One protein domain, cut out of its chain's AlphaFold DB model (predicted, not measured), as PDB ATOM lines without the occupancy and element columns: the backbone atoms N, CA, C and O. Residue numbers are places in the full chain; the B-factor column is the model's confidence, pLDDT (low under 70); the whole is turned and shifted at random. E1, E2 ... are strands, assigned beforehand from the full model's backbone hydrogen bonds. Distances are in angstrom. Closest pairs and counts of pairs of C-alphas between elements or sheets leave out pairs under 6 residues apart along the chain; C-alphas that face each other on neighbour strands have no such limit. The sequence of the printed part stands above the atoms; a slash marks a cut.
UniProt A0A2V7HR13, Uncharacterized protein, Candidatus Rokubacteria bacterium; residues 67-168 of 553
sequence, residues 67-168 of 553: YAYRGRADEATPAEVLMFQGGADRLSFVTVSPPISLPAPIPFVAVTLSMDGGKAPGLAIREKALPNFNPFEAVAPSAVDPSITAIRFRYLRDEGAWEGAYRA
ATOM      1  N   TYR A  67     182.279 364.947 220.135       92.75
ATOM      2  CA  TYR A  67     181.429 364.701 218.984       92.75
ATOM      3  C   TYR A  67     181.423 363.205 218.672       92.75
ATOM      4  O   TYR A  67     182.469 362.555 218.680       92.75
ATOM      5  N   ALA A  68     180.248 362.651 218.367       92.19
ATOM      6  CA  ALA A  68     180.082 361.244 217.996       92.19
ATOM      7  C   ALA A  68     180.566 360.979 216.556       92.19
ATOM      8  O   ALA A  68     179.809 360.517 215.701       92.19
ATOM      9  N   TYR A  69     181.828 361.315 216.288       93.69
ATOM     10  CA  TYR A  69     182.419 361.322 214.959       93.69
ATOM     11  C   TYR A  69     182.546 359.901 214.424       93.69
ATOM     12  O   TYR A  69     183.136 359.027 215.066       93.69
ATOM     13  N   ARG A  70     182.017 359.680 213.226       92.75
ATOM     14  CA  ARG A  70     182.176 358.443 212.467       92.75
ATOM     15  C   ARG A  70     183.133 358.651 211.303       92.75
ATOM     16  O   ARG A  70     183.055 359.652 210.594       92.75
ATOM     17  N   GLY A  71     184.049 357.712 211.133       91.56
ATOM     18  CA  GLY A  71     185.016 357.733 210.043       91.56
ATOM     19  C   GLY A  71     185.635 356.359 209.841       91.56
ATOM     20  O   GLY A  71     185.380 355.431 210.612       91.56
ATOM     21  N   ARG A  72     186.452 356.227 208.803       89.69
ATOM     22  CA  ARG A  72     187.202 355.000 208.524       89.69
ATOM     23  C   ARG A  72     188.356 354.865 209.516       89.69
ATOM     24  O   ARG A  72     189.097 355.822 209.738       89.69
ATOM     25  N   ALA A  73     188.472 353.698 210.147       83.06
ATOM     26  CA  ALA A  73     189.556 353.431 211.095       83.06
ATOM     27  C   ALA A  73     190.902 353.356 210.373       83.06
ATOM     28  O   ALA A  73     191.865 353.979 210.803       83.06
ATOM     29  N   ASP A  74     190.927 352.658 209.247       86.00
ATOM     30  CA  ASP A  74     192.094 352.453 208.407       86.00
ATOM     31  C   ASP A  74     191.682 352.442 206.929       86.00
ATOM     32  O   ASP A  74     190.499 352.501 206.582       86.00
ATOM     33  N   GLU A  75     192.679 352.394 206.051       83.62
ATOM     34  CA  GLU A  75     192.472 352.401 204.605       83.62
ATOM     35  C   GLU A  75     191.772 351.124 204.113       83.62
ATOM     36  O   GLU A  75     190.904 351.190 203.243       83.62
ATOM     37  N   ALA A  76     192.089 349.972 204.712       83.00
ATOM     38  CA  ALA A  76     191.579 348.663 204.306       83.00
ATOM     39  C   ALA A  76     190.109 348.434 204.702       83.00
ATOM     40  O   ALA A  76     189.424 347.610 204.094       83.00
ATOM     41  N   THR A  77     189.618 349.160 205.705       79.06
ATOM     42  CA  THR A  77     188.278 349.022 206.268       79.06
ATOM     43  C   THR A  77     187.386 350.165 205.773       79.06
ATOM     44  O   THR A  77     187.417 351.265 206.328       79.06
ATOM     45  N   PRO A  78     186.529 349.934 204.760       75.50
ATOM     46  CA  PRO A  78     185.667 350.986 204.220       75.50
ATOM     47  C   PRO A  78     184.529 351.377 205.175       75.50
ATOM     48  O   PRO A  78     183.902 352.418 205.001       75.50
ATOM     49  N   ALA A  79     184.225 350.551 206.180       84.00
ATOM     50  CA  ALA A  79     183.139 350.814 207.114       84.00
ATOM     51  C   ALA A  79     183.498 351.933 208.102       84.00
ATOM     52  O   ALA A  79     184.510 351.864 208.802       84.00
ATOM     53  N   GLU A  80     182.617 352.929 208.227       89.50
ATOM     54  CA  GLU A  80     182.764 353.951 209.258       89.50
ATOM     55  C   GLU A  80     182.465 353.392 210.657       89.50
ATOM     56  O   GLU A  80     181.397 352.826 210.925       89.50
ATOM     57  N   VAL A  81     183.379 353.638 211.588       90.25
ATOM     58  CA  VAL A  81     183.237 353.304 213.007       90.25
ATOM     59  C   VAL A  81     183.156 354.572 213.849       90.25
ATOM     60  O   VAL A  81     183.643 355.632 213.457       90.25
ATOM     61  N   LEU A  82     182.514 354.478 215.017       92.44
ATOM     62  CA  LEU A  82     182.513 355.569 215.990       92.44
ATOM     63  C   LEU A  82     183.927 355.731 216.564       92.44
ATOM     64  O   LEU A  82     184.451 354.804 217.182       92.44
ATOM     65  N   MET A  83     184.510 356.916 216.401       92.38
ATOM     66  CA  MET A  83     185.844 357.258 216.895       92.38
ATOM     67  C   MET A  83     185.794 357.612 218.381       92.38
ATOM     68  O   MET A  83     185.899 358.769 218.786       92.38
ATOM     69  N   PHE A  84     185.606 356.585 219.204       93.94
ATOM     70  CA  PHE A  84     185.633 356.693 220.655       93.94
ATOM     71  C   PHE A  84     186.153 355.389 221.269       93.94
ATOM     72  O   PHE A  84     185.621 354.310 221.007       93.94
ATOM     73  N   GLN A  85     187.172 355.491 222.117       93.44
ATOM     74  CA  GLN A  85     187.769 354.379 222.848       93.44
ATOM     75  C   GLN A  85     187.943 354.769 224.314       93.44
ATOM     76  O   GLN A  85     188.742 355.649 224.644       93.44
ATOM     77  N   GLY A  86     187.201 354.101 225.196       94.00
ATOM     78  CA  GLY A  86     187.260 354.353 226.627       94.00
ATOM     79  C   GLY A  86     187.904 353.204 227.396       94.00
ATOM     80  O   GLY A  86     187.330 352.120 227.472       94.00
ATOM     81  N   GLY A  87     189.066 353.442 227.999       93.81
ATOM     82  CA  GLY A  87     189.711 352.570 228.984       93.81
ATOM     83  C   GLY A  87     189.664 353.168 230.394       93.81
ATOM     84  O   GLY A  87     189.156 354.271 230.588       93.81
ATOM     85  N   ALA A  88     190.197 352.450 231.384       93.19
ATOM     86  CA  ALA A  88     190.190 352.900 232.777       93.19
ATOM     87  C   ALA A  88     191.201 354.029 233.051       93.19
ATOM     88  O   ALA A  88     190.983 354.829 233.952       93.19
ATOM     89  N   ASP A  89     192.283 354.098 232.282       92.69
ATOM     90  CA  ASP A  89     193.428 355.010 232.426       92.69
ATOM     91  C   ASP A  89     193.793 355.734 231.115       92.69
ATOM     92  O   ASP A  89     194.700 356.568 231.083       92.69
ATOM     93  N   ARG A  90     193.061 355.444 230.036       93.81
ATOM     94  CA  ARG A  90     193.200 356.066 228.720       93.81
ATOM     95  C   ARG A  90     191.826 356.376 228.144       93.81
ATOM     96  O   ARG A  90     190.964 355.501 228.102       93.81
ATOM     97  N   LEU A  91     191.650 357.590 227.639       95.69
ATOM     98  CA  LEU A  91     190.435 358.017 226.951       95.69
ATOM     99  C   LEU A  91     190.808 358.607 225.595       95.69
ATOM    100  O   LEU A  91     191.592 359.548 225.537       95.69
ATOM    101  N   SER A  92     190.254 358.054 224.518       95.69
ATOM    102  CA  SER A  92     190.429 358.576 223.161       95.69
ATOM    103  C   SER A  92     189.074 358.898 222.544       95.69
ATOM    104  O   SER A  92     188.180 358.055 222.537       95.69
ATOM    105  N   PHE A  93     188.895 360.120 222.066       96.06
ATOM    106  CA  PHE A  93     187.610 360.635 221.597       96.06
ATOM    107  C   PHE A  93     187.827 361.740 220.567       96.06
ATOM    108  O   PHE A  93     188.941 362.233 220.406       96.06
ATOM    109  N   VAL A  94     186.771 362.132 219.863       95.88
ATOM    110  CA  VAL A  94     186.808 363.274 218.942       95.88
ATOM    111  C   VAL A  94     186.090 364.450 219.575       95.88
ATOM    112  O   VAL A  94     185.015 364.275 220.144       95.88
ATOM    113  N   THR A  95     186.665 365.644 219.473       94.62
ATOM    114  CA  THR A  95     186.074 366.879 219.996       94.62
ATOM    115  C   THR A  95     186.130 368.010 218.978       94.62
ATOM    116  O   THR A  95     186.994 368.034 218.102       94.62
ATOM    117  N   VAL A  96     185.192 368.944 219.120       91.94
ATOM    118  CA  VAL A  96     185.163 370.238 218.415       91.94
ATOM    119  C   VAL A  96     185.782 371.378 219.228       91.94
ATOM    120  O   VAL A  96     185.838 372.512 218.763       91.94
ATOM    121  N   SER A  97     186.227 371.074 220.448       90.38
ATOM    122  CA  SER A  97     186.861 372.009 221.376       90.38
ATOM    123  C   SER A  97     188.195 371.418 221.845       90.38
ATOM    124  O   SER A  97     188.300 371.009 223.002       90.38
ATOM    125  N   PRO A  98     189.193 371.265 220.955       91.12
ATOM    126  CA  PRO A  98     190.451 370.624 221.321       91.12
ATOM    127  C   PRO A  98     191.154 371.383 222.458       91.12
ATOM    128  O   PRO A  98     191.137 372.618 222.457       91.12
ATOM    129  N   PRO A  99     191.785 370.667 223.411       90.81
ATOM    130  CA  PRO A  99     192.625 371.257 224.450       90.81
ATOM    131  C   PRO A  99     193.627 372.290 223.941       90.81
ATOM    132  O   PRO A  99     193.845 373.315 224.589       90.81
ATOM    133  N   ILE A 100     194.252 372.008 222.798       88.94
ATOM    134  CA  ILE A 100     195.219 372.887 222.157       88.94
ATOM    135  C   ILE A 100     194.697 373.192 220.754       88.94
ATOM    136  O   ILE A 100     194.367 372.313 219.960       88.94
ATOM    137  N   SER A 101     194.580 374.481 220.447       85.50
ATOM    138  CA  SER A 101     194.096 374.914 219.140       85.50
ATOM    139  C   SER A 101     195.116 374.596 218.051       85.50
ATOM    140  O   SER A 101     196.304 374.895 218.185       85.50
ATOM    141  N   LEU A 102     194.636 374.033 216.945       85.69
ATOM    142  CA  LEU A 102     195.439 373.840 215.745       85.69
ATOM    143  C   LEU A 102     195.581 375.171 214.987       85.69
ATOM    144  O   LEU A 102     194.671 375.999 215.026       85.69
ATOM    145  N   PRO A 103     196.681 375.384 214.245       85.50
ATOM    146  CA  PRO A 103     196.876 376.595 213.442       85.50
ATOM    147  C   PRO A 103     196.013 376.631 212.163       85.50
ATOM    148  O   PRO A 103     196.172 377.530 211.343       85.50
ATOM    149  N   ALA A 104     195.112 375.660 211.980       85.44
ATOM    150  CA  ALA A 104     194.179 375.549 210.863       85.44
ATOM    151  C   ALA A 104     192.743 375.351 211.394       85.44
ATOM    152  O   ALA A 104     192.583 374.763 212.469       85.44
ATOM    153  N   PRO A 105     191.699 375.800 210.665       85.31
ATOM    154  CA  PRO A 105     190.299 375.745 211.100       85.31
ATOM    155  C   PRO A 105     189.706 374.331 210.960       85.31
ATOM    156  O   PRO A 105     188.743 374.102 210.233       85.31
ATOM    157  N   ILE A 106     190.307 373.366 211.653       91.50
ATOM    158  CA  ILE A 106     189.908 371.961 211.635       91.50
ATOM    159  C   ILE A 106     188.858 371.747 212.730       91.50
ATOM    160  O   ILE A 106     189.182 371.850 213.915       91.50
ATOM    161  N   PRO A 107     187.596 371.457 212.369       90.56
ATOM    162  CA  PRO A 107     186.498 371.389 213.325       90.56
ATOM    163  C   PRO A 107     186.538 370.137 214.195       90.56
ATOM    164  O   PRO A 107     185.915 370.132 215.249       90.56
ATOM    165  N   PHE A 108     187.225 369.076 213.766       94.75
ATOM    166  CA  PHE A 108     187.272 367.802 214.473       94.75
ATOM    167  C   PHE A 108     188.705 367.395 214.771       94.75
ATOM    168  O   PHE A 108     189.520 367.206 213.869       94.75
ATOM    169  N   VAL A 109     188.993 367.194 216.052       95.56
ATOM    170  CA  VAL A 109     190.305 366.752 216.515       95.56
ATOM    171  C   VAL A 109     190.130 365.495 217.348       95.56
ATOM    172  O   VAL A 109     189.338 365.456 218.292       95.56
ATOM    173  N   ALA A 110     190.862 364.449 216.983       96.12
ATOM    174  CA  ALA A 110     191.009 363.265 217.805       96.12
ATOM    175  C   ALA A 110     191.944 363.583 218.971       96.12
ATOM    176  O   ALA A 110     193.078 363.997 218.748       96.12
ATOM    177  N   VAL A 111     191.473 363.382 220.197       96.19
ATOM    178  CA  VAL A 111     192.213 363.624 221.436       96.19
ATOM    179  C   VAL A 111     192.396 362.303 222.167       96.19
ATOM    180  O   VAL A 111     191.429 361.574 222.384       96.19
ATOM    181  N   THR A 112     193.621 362.014 222.602       95.62
ATOM    182  CA  THR A 112     193.923 360.923 223.535       95.62
ATOM    183  C   THR A 112     194.512 361.487 224.822       95.62
ATOM    184  O   THR A 112     195.555 362.142 224.811       95.62
ATOM    185  N   LEU A 113     193.858 361.173 225.939       95.00
ATOM    186  CA  LEU A 113     194.297 361.456 227.300       95.00
ATOM    187  C   LEU A 113     194.840 360.168 227.920       95.00
ATOM    188  O   LEU A 113     194.140 359.155 227.965       95.00
ATOM    189  N   SER A 114     196.085 360.198 228.383       94.12
ATOM    190  CA  SER A 114     196.764 359.040 228.985       94.12
ATOM    191  C   SER A 114     197.944 359.498 229.834       94.12
ATOM    192  O   SER A 114     198.502 360.563 229.577       94.12
ATOM    193  N   MET A 115     198.362 358.693 230.808       92.94
ATOM    194  CA  MET A 115     199.647 358.914 231.476       92.94
ATOM    195  C   MET A 115     200.799 358.611 230.508       92.94
ATOM    196  O   MET A 115     200.787 357.576 229.844       92.94
ATOM    197  N   ASP A 116     201.795 359.491 230.434       84.06
ATOM    198  CA  ASP A 116     203.057 359.217 229.746       84.06
ATOM    199  C   ASP A 116     204.086 358.674 230.741       84.06
ATOM    200  O   ASP A 116     204.299 359.261 231.800       84.06
ATOM    201  N   GLY A 117     204.702 357.538 230.413       72.75
ATOM    202  CA  GLY A 117     205.759 356.904 231.208       72.75
ATOM    203  C   GLY A 117     207.176 357.275 230.760       72.75
ATOM    204  O   GLY A 117     208.129 356.629 231.193       72.75
ATOM    205  N   GLY A 118     207.322 358.247 229.852       69.88
ATOM    206  CA  GLY A 118     208.609 358.723 229.349       69.88
ATOM    207  C   GLY A 118     209.474 359.451 230.391       69.88
ATOM    208  O   GLY A 118     209.282 359.350 231.600       69.88
ATOM    209  N   LYS A 119     210.463 360.224 229.919       62.47
ATOM    210  CA  LYS A 119     211.470 360.891 230.777       62.47
ATOM    211  C   LYS A 119     210.891 361.905 231.779       62.47
ATOM    212  O   LYS A 119     211.559 362.218 232.759       62.47
ATOM    213  N   ALA A 120     209.686 362.414 231.531       65.56
ATOM    214  CA  ALA A 120     208.936 363.275 232.438       65.56
ATOM    215  C   ALA A 120     207.513 362.706 232.572       65.56
ATOM    216  O   ALA A 120     206.698 362.932 231.676       65.56
ATOM    217  N   PRO A 121     207.220 361.920 233.625       83.88
ATOM    218  CA  PRO A 121     205.909 361.313 233.786       83.88
ATOM    219  C   PRO A 121     204.851 362.384 234.047       83.88
ATOM    220  O   PRO A 121     205.086 363.319 234.810       83.88
ATOM    221  N   GLY A 122     203.691 362.245 233.413       92.19
ATOM    222  CA  GLY A 122     202.614 363.226 233.514       92.19
ATOM    223  C   GLY A 122     201.397 362.867 232.673       92.19
ATOM    224  O   GLY A 122     201.406 361.879 231.935       92.19
ATOM    225  N   LEU A 123     200.343 363.679 232.762       93.75
ATOM    226  CA  LEU A 123     199.195 363.581 231.863       93.75
ATOM    227  C   LEU A 123     199.609 364.062 230.472       93.75
ATOM    228  O   LEU A 123     199.835 365.253 230.270       93.75
ATOM    229  N   ALA A 124     199.673 363.146 229.513       93.50
ATOM    230  CA  ALA A 124     199.878 363.474 228.115       93.50
ATOM    231  C   ALA A 124     198.549 363.690 227.392       93.50
ATOM    232  O   ALA A 124     197.638 362.855 227.451       93.50
ATOM    233  N   ILE A 125     198.504 364.789 226.645       94.31
ATOM    234  CA  ILE A 125     197.453 365.127 225.693       94.31
ATOM    235  C   ILE A 125     198.042 364.942 224.297       94.31
ATOM    236  O   ILE A 125     199.038 365.572 223.937       94.31
ATOM    237  N   ARG A 126     197.445 364.039 223.525       94.25
ATOM    238  CA  ARG A 126     197.794 363.774 222.125       94.25
ATOM    239  C   ARG A 126     196.640 364.201 221.248       94.25
ATOM    240  O   ARG A 126     195.497 363.888 221.573       94.25
ATOM    241  N   GLU A 127     196.947 364.874 220.152       94.12
ATOM    242  CA  GLU A 127     195.944 365.412 219.242       94.12
ATOM    243  C   GLU A 127     196.283 365.072 217.798       94.12
ATOM    244  O   GLU A 127     197.451 365.071 217.404       94.12
ATOM    245  N   LYS A 128     195.256 364.794 217.001       94.12
ATOM    246  CA  LYS A 128     195.395 364.558 215.568       94.12
ATOM    247  C   LYS A 128     194.203 365.148 214.828       94.12
ATOM    248  O   LYS A 128     193.052 364.917 215.197       94.12
ATOM    249  N   ALA A 129     194.496 365.920 213.785       95.19
ATOM    250  CA  ALA A 129     193.490 366.471 212.888       95.19
ATOM    251  C   ALA A 129     192.696 365.353 212.196       95.19
ATOM    252  O   ALA A 129     193.274 364.331 211.813       95.19
ATOM    253  N   LEU A 130     191.390 365.553 212.025       95.44
ATOM    254  CA  LEU A 130     190.506 364.662 211.275       95.44
ATOM    255  C   LEU A 130     189.924 365.387 210.057       95.44
ATOM    256  O   LEU A 130     189.623 366.569 210.189       95.44
ATOM    257  N   PRO A 131     189.667 364.690 208.934       95.31
ATOM    258  CA  PRO A 131     189.726 363.231 208.751       95.31
ATOM    259  C   PRO A 131     191.150 362.660 208.668       95.31
ATOM    260  O   PRO A 131     192.046 363.263 208.092       95.31
ATOM    261  N   ASN A 132     191.370 361.486 209.260       94.00
ATOM    262  CA  ASN A 132     192.618 360.730 209.143       94.00
ATOM    263  C   ASN A 132     192.404 359.272 209.560       94.00
ATOM    264  O   ASN A 132     191.585 358.984 210.435       94.00
ATOM    265  N   PHE A 133     193.213 358.372 209.002       91.12
ATOM    266  CA  PHE A 133     193.297 356.986 209.462       91.12
ATOM    267  C   PHE A 133     194.085 356.875 210.770       91.12
ATOM    268  O   PHE A 133     194.958 357.702 211.070       91.12
ATOM    269  N   ASN A 134     193.763 355.838 211.542       89.56
ATOM    270  CA  ASN A 134     194.323 355.506 212.847       89.56
ATOM    271  C   ASN A 134     194.520 356.757 213.720       89.56
ATOM    272  O   ASN A 134     195.645 357.114 214.087       89.56
ATOM    273  N   PRO A 135     193.441 357.504 214.020       91.00
ATOM    274  CA  PRO A 135     193.573 358.799 214.678       91.00
ATOM    275  C   PRO A 135     194.058 358.700 216.132       91.00
ATOM    276  O   PRO A 135     194.536 359.689 216.678       91.00
ATOM    277  N   PHE A 136     193.972 357.513 216.743       91.62
ATOM    278  CA  PHE A 136     194.401 357.240 218.121       91.62
ATOM    279  C   PHE A 136     195.712 356.446 218.217       91.62
ATOM    280  O   PHE A 136     196.080 355.990 219.305       91.62
ATOM    281  N   GLU A 137     196.416 356.248 217.100       87.19
ATOM    282  CA  GLU A 137     197.762 355.676 217.120       87.19
ATOM    283  C   GLU A 137     198.716 356.564 217.934       87.19
ATOM    284  O   GLU A 137     198.519 357.775 218.064       87.19
ATOM    285  N   ALA A 138     199.731 355.955 218.549       78.06
ATOM    286  CA  ALA A 138     200.621 356.655 219.461       78.06
ATOM    287  C   ALA A 138     201.489 357.684 218.717       78.06
ATOM    288  O   ALA A 138     202.478 357.343 218.077       78.06
ATOM    289  N   VAL A 139     201.130 358.959 218.852       82.62
ATOM    290  CA  VAL A 139     201.936 360.106 218.416       82.62
ATOM    291  C   VAL A 139     202.672 360.742 219.598       82.62
ATOM    292  O   VAL A 139     202.374 360.461 220.766       82.62
ATOM    293  N   ALA A 140     203.645 361.607 219.312       87.75
ATOM    294  CA  ALA A 140     204.254 362.441 220.343       87.75
ATOM    295  C   ALA A 140     203.172 363.311 221.021       87.75
ATOM    296  O   ALA A 140     202.267 363.791 220.337       87.75
ATOM    297  N   PRO A 141     203.222 363.491 222.352       90.00
ATOM    298  CA  PRO A 141     202.252 364.327 223.047       90.00
ATOM    299  C   PRO A 141     202.388 365.791 222.624       90.00
ATOM    300  O   PRO A 141     203.491 366.334 222.604       90.00
ATOM    301  N   SER A 142     201.253 366.431 222.339       90.25
ATOM    302  CA  SER A 142     201.164 367.874 222.101       90.25
ATOM    303  C   SER A 142     201.454 368.656 223.385       90.25
ATOM    304  O   SER A 142     202.059 369.724 223.349       90.25
ATOM    305  N   ALA A 143     201.053 368.104 224.535       90.44
ATOM    306  CA  ALA A 143     201.396 368.615 225.856       90.44
ATOM    307  C   ALA A 143     201.534 367.479 226.873       90.44
ATOM    308  O   ALA A 143     200.862 366.449 226.773       90.44
ATOM    309  N   VAL A 144     202.386 367.698 227.876       91.81
ATOM    310  CA  VAL A 144     202.535 366.825 229.044       91.81
ATOM    311  C   VAL A 144     202.465 367.681 230.300       91.81
ATOM    312  O   VAL A 144     203.259 368.605 230.463       91.81
ATOM    313  N   ASP A 145     201.526 367.365 231.187       91.81
ATOM    314  CA  ASP A 145     201.410 367.992 232.499       91.81
ATOM    315  C   ASP A 145     202.041 367.092 233.578       91.81
ATOM    316  O   ASP A 145     201.449 366.068 233.940       91.81
ATOM    317  N   PRO A 146     203.224 367.445 234.116       91.31
ATOM    318  CA  PRO A 146     203.939 366.616 235.086       91.31
ATOM    319  C   PRO A 146     203.338 366.670 236.498       91.31
ATOM    320  O   PRO A 146     203.742 365.899 237.367       91.31
ATOM    321  N   SER A 147     202.399 367.585 236.768       89.12
ATOM    322  CA  SER A 147     201.758 367.692 238.087       89.12
ATOM    323  C   SER A 147     200.748 366.571 238.338       89.12
ATOM    324  O   SER A 147     200.426 366.260 239.488       89.12
ATOM    325  N   ILE A 148     200.263 365.939 237.265       91.19
ATOM    326  CA  ILE A 148     199.292 364.853 237.329       91.19
ATOM    327  C   ILE A 148     200.016 363.520 237.437       91.19
ATOM    328  O   ILE A 148     200.821 363.165 236.585       91.19
ATOM    329  N   THR A 149     199.694 362.760 238.482       91.12
ATOM    330  CA  THR A 149     200.329 361.467 238.780       91.12
ATOM    331  C   THR A 149     199.459 360.267 238.419       91.12
ATOM    332  O   THR A 149     199.969 359.153 238.303       91.12
ATOM    333  N   ALA A 150     198.151 360.469 238.240       91.00
ATOM    334  CA  ALA A 150     197.215 359.439 237.813       91.00
ATOM    335  C   ALA A 150     195.945 360.056 237.215       91.00
ATOM    336  O   ALA A 150     195.471 361.093 237.679       91.00
ATOM    337  N   ILE A 151     195.343 359.349 236.259       91.94
ATOM    338  CA  ILE A 151     193.997 359.620 235.746       91.94
ATOM    339  C   ILE A 151     193.167 358.340 235.774       91.94
ATOM    340  O   ILE A 151     193.710 357.242 235.639       91.94
ATOM    341  N   ARG A 152     191.855 358.475 235.990       94.12
ATOM    342  CA  ARG A 152     190.915 357.349 235.962       94.12
ATOM    343  C   ARG A 152     189.607 357.757 235.308       94.12
ATOM    344  O   ARG A 152     189.052 358.796 235.654       94.12
ATOM    345  N   PHE A 153     189.092 356.903 234.437       94.88
ATOM    346  CA  PHE A 153     187.833 357.118 233.738       94.88
ATOM    347  C   PHE A 153     186.806 356.052 234.112       94.88
ATOM    348  O   PHE A 153     187.130 354.889 234.365       94.88
ATOM    349  N   ARG A 154     185.542 356.472 234.141       94.69
ATOM    350  CA  ARG A 154     184.368 355.601 234.191       94.69
ATOM    351  C   ARG A 154     183.325 356.154 233.232       94.69
ATOM    352  O   ARG A 154     183.291 357.357 232.988       94.69
ATOM    353  N   TYR A 155     182.476 355.278 232.719       93.25
ATOM    354  CA  TYR A 155     181.538 355.585 231.646       93.25
ATOM    355  C   TYR A 155     180.118 355.266 232.100       93.25
ATOM    356  O   TYR A 155     179.860 354.155 232.560       93.25
ATOM    357  N   LEU A 156     179.220 356.246 231.999       92.06
ATOM    358  CA  LEU A 156     177.814 356.102 232.366       92.06
ATOM    359  C   LEU A 156     177.021 355.553 231.171       92.06
ATOM    360  O   LEU A 156     177.054 356.139 230.091       92.06
ATOM    361  N   ARG A 157     176.329 354.428 231.360       85.81
ATOM    362  CA  ARG A 157     175.379 353.856 230.392       85.81
ATOM    363  C   ARG A 157     174.017 354.539 230.494       85.81
ATOM    364  O   ARG A 157     173.677 355.077 231.545       85.81
ATOM    365  N   ASP A 158     173.207 354.407 229.447       79.31
ATOM    366  CA  ASP A 158     171.832 354.935 229.398       79.31
ATOM    367  C   ASP A 158     170.943 354.388 230.532       79.31
ATOM    368  O   ASP A 158     170.047 355.072 231.017       79.31
ATOM    369  N   GLU A 159     171.234 353.177 231.016       83.06
ATOM    370  CA  GLU A 159     170.558 352.534 232.153       83.06
ATOM    371  C   GLU A 159     170.996 353.091 233.525       83.06
ATOM    372  O   GLU A 159     170.494 352.668 234.565       83.06
ATOM    373  N   GLY A 160     171.955 354.024 233.556       87.44
ATOM    374  CA  GLY A 160     172.490 354.640 234.774       87.44
ATOM    375  C   GLY A 160     173.655 353.885 235.430       87.44
ATOM    376  O   GLY A 160     174.155 354.310 236.474       87.44
ATOM    377  N   ALA A 161     174.120 352.780 234.840       90.94
ATOM    378  CA  ALA A 161     175.246 351.998 235.351       90.94
ATOM    379  C   ALA A 161     176.611 352.587 234.936       90.94
ATOM    380  O   ALA A 161     176.796 353.010 233.797       90.94
ATOM    381  N   TRP A 162     177.587 352.571 235.852       93.69
ATOM    382  CA  TRP A 162     178.955 353.050 235.606       93.69
ATOM    383  C   TRP A 162     179.938 351.906 235.326       93.69
ATOM    384  O   TRP A 162     180.251 351.127 236.232       93.69
ATOM    385  N   GLU A 163     180.538 351.888 234.139       92.56
ATOM    386  CA  GLU A 163     181.519 350.885 233.699       92.56
ATOM    387  C   GLU A 163     182.956 351.439 233.671       92.56
ATOM    388  O   GLU A 163     183.172 352.647 233.594       92.56
ATOM    389  N   GLY A 164     183.960 350.557 233.768       91.00
ATOM    390  CA  GLY A 164     185.387 350.928 233.735       91.00
ATOM    391  C   GLY A 164     185.991 351.027 232.329       91.00
ATOM    392  O   GLY A 164     187.128 351.459 232.175       91.00
ATOM    393  N   ALA A 165     185.242 350.621 231.307       90.38
ATOM    394  CA  ALA A 165     185.629 350.723 229.910       90.38
ATOM    395  C   ALA A 165     184.382 350.976 229.062       90.38
ATOM    396  O   ALA A 165     183.277 350.598 229.445       90.38
ATOM    397  N   TYR A 166     184.571 351.583 227.899       86.69
ATOM    398  CA  TYR A 166     183.521 351.775 226.914       86.69
ATOM    399  C   TYR A 166     183.992 351.238 225.571       86.69
ATOM    400  O   TYR A 166     185.017 351.658 225.029       86.69
ATOM    401  N   ARG A 167     183.193 350.331 225.014       73.25
ATOM    402  CA  ARG A 167     183.325 349.859 223.640       73.25
ATOM    403  C   ARG A 167     182.104 350.330 222.863       73.25
ATOM    404  O   ARG A 167     180.975 350.037 223.262       73.25
ATOM    405  N   ALA A 168     182.341 351.061 221.776       66.38
ATOM    406  CA  ALA A 168     181.280 351.485 220.878       66.38
ATOM    407  C   ALA A 168     180.529 350.253 220.330       66.38
ATOM    408  O   ALA A 168     181.178 349.269 219.963       66.38
TER     409      ALA A 168
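AT A GLANCE: This is residues 67 to 168 of the 553 residues of an uncharacterized protein of Candidatus Rokubacteria bacterium (UniProt A0A2V7HR13). With little regular structure, this domain shows one strongly twisted sheet, E3 to E6, a small separate hairpin, E1 and E2, and a long last stretch, residues 146 to 168, that folds back where 155 to 156 pair antiparallel with 162 to 163. The 102 printed residues include six named strands, E1 to E6 in chain order, no named helix: all strand, 31 residues. The sheet, ordered E3, E4, E5, E6, is an antiparallel meander, each strand beside the one before. It is compact, radius of gyration of the C-alphas 14.3 A, spanning 40 by 39 by 25 A.

HOW THE PARTS SIT: Look within hydrogen-bond range: hairpin E3, residues 90 to 95, and E4, residues 109 to 116, has N 111 and O 93, 2.8 A. Hairpin E4 and E5, residues 122 to 129, has N 112 and O 126, 2.8 A. Hairpin E5 and E6, residues 143 to 145, has N 123 and O 145, 2.9 A. Hairpin E1, residues 70 to 72, and E2, residues 80 to 82, has N 81 and O 71, 2.9 A; E2 and E3 are apart.

IN THESE COORDINATES: Find E1's start, C-alpha 70, at (182.176, 358.443, 212.467), and E6's end, C-alpha 145, at (201.410, 367.992, 232.499). E3 runs 15.6 A, E4 19.9 A, E5 22.8 A.

THE WHOLE: The C-alphas farthest apart, Lys 119 and Glu 159, are 41.8 A apart. There is no cut; links E3 to E4 and E5 to E6 are long. Confidence is under 70 at residues 118 to 120 and 168.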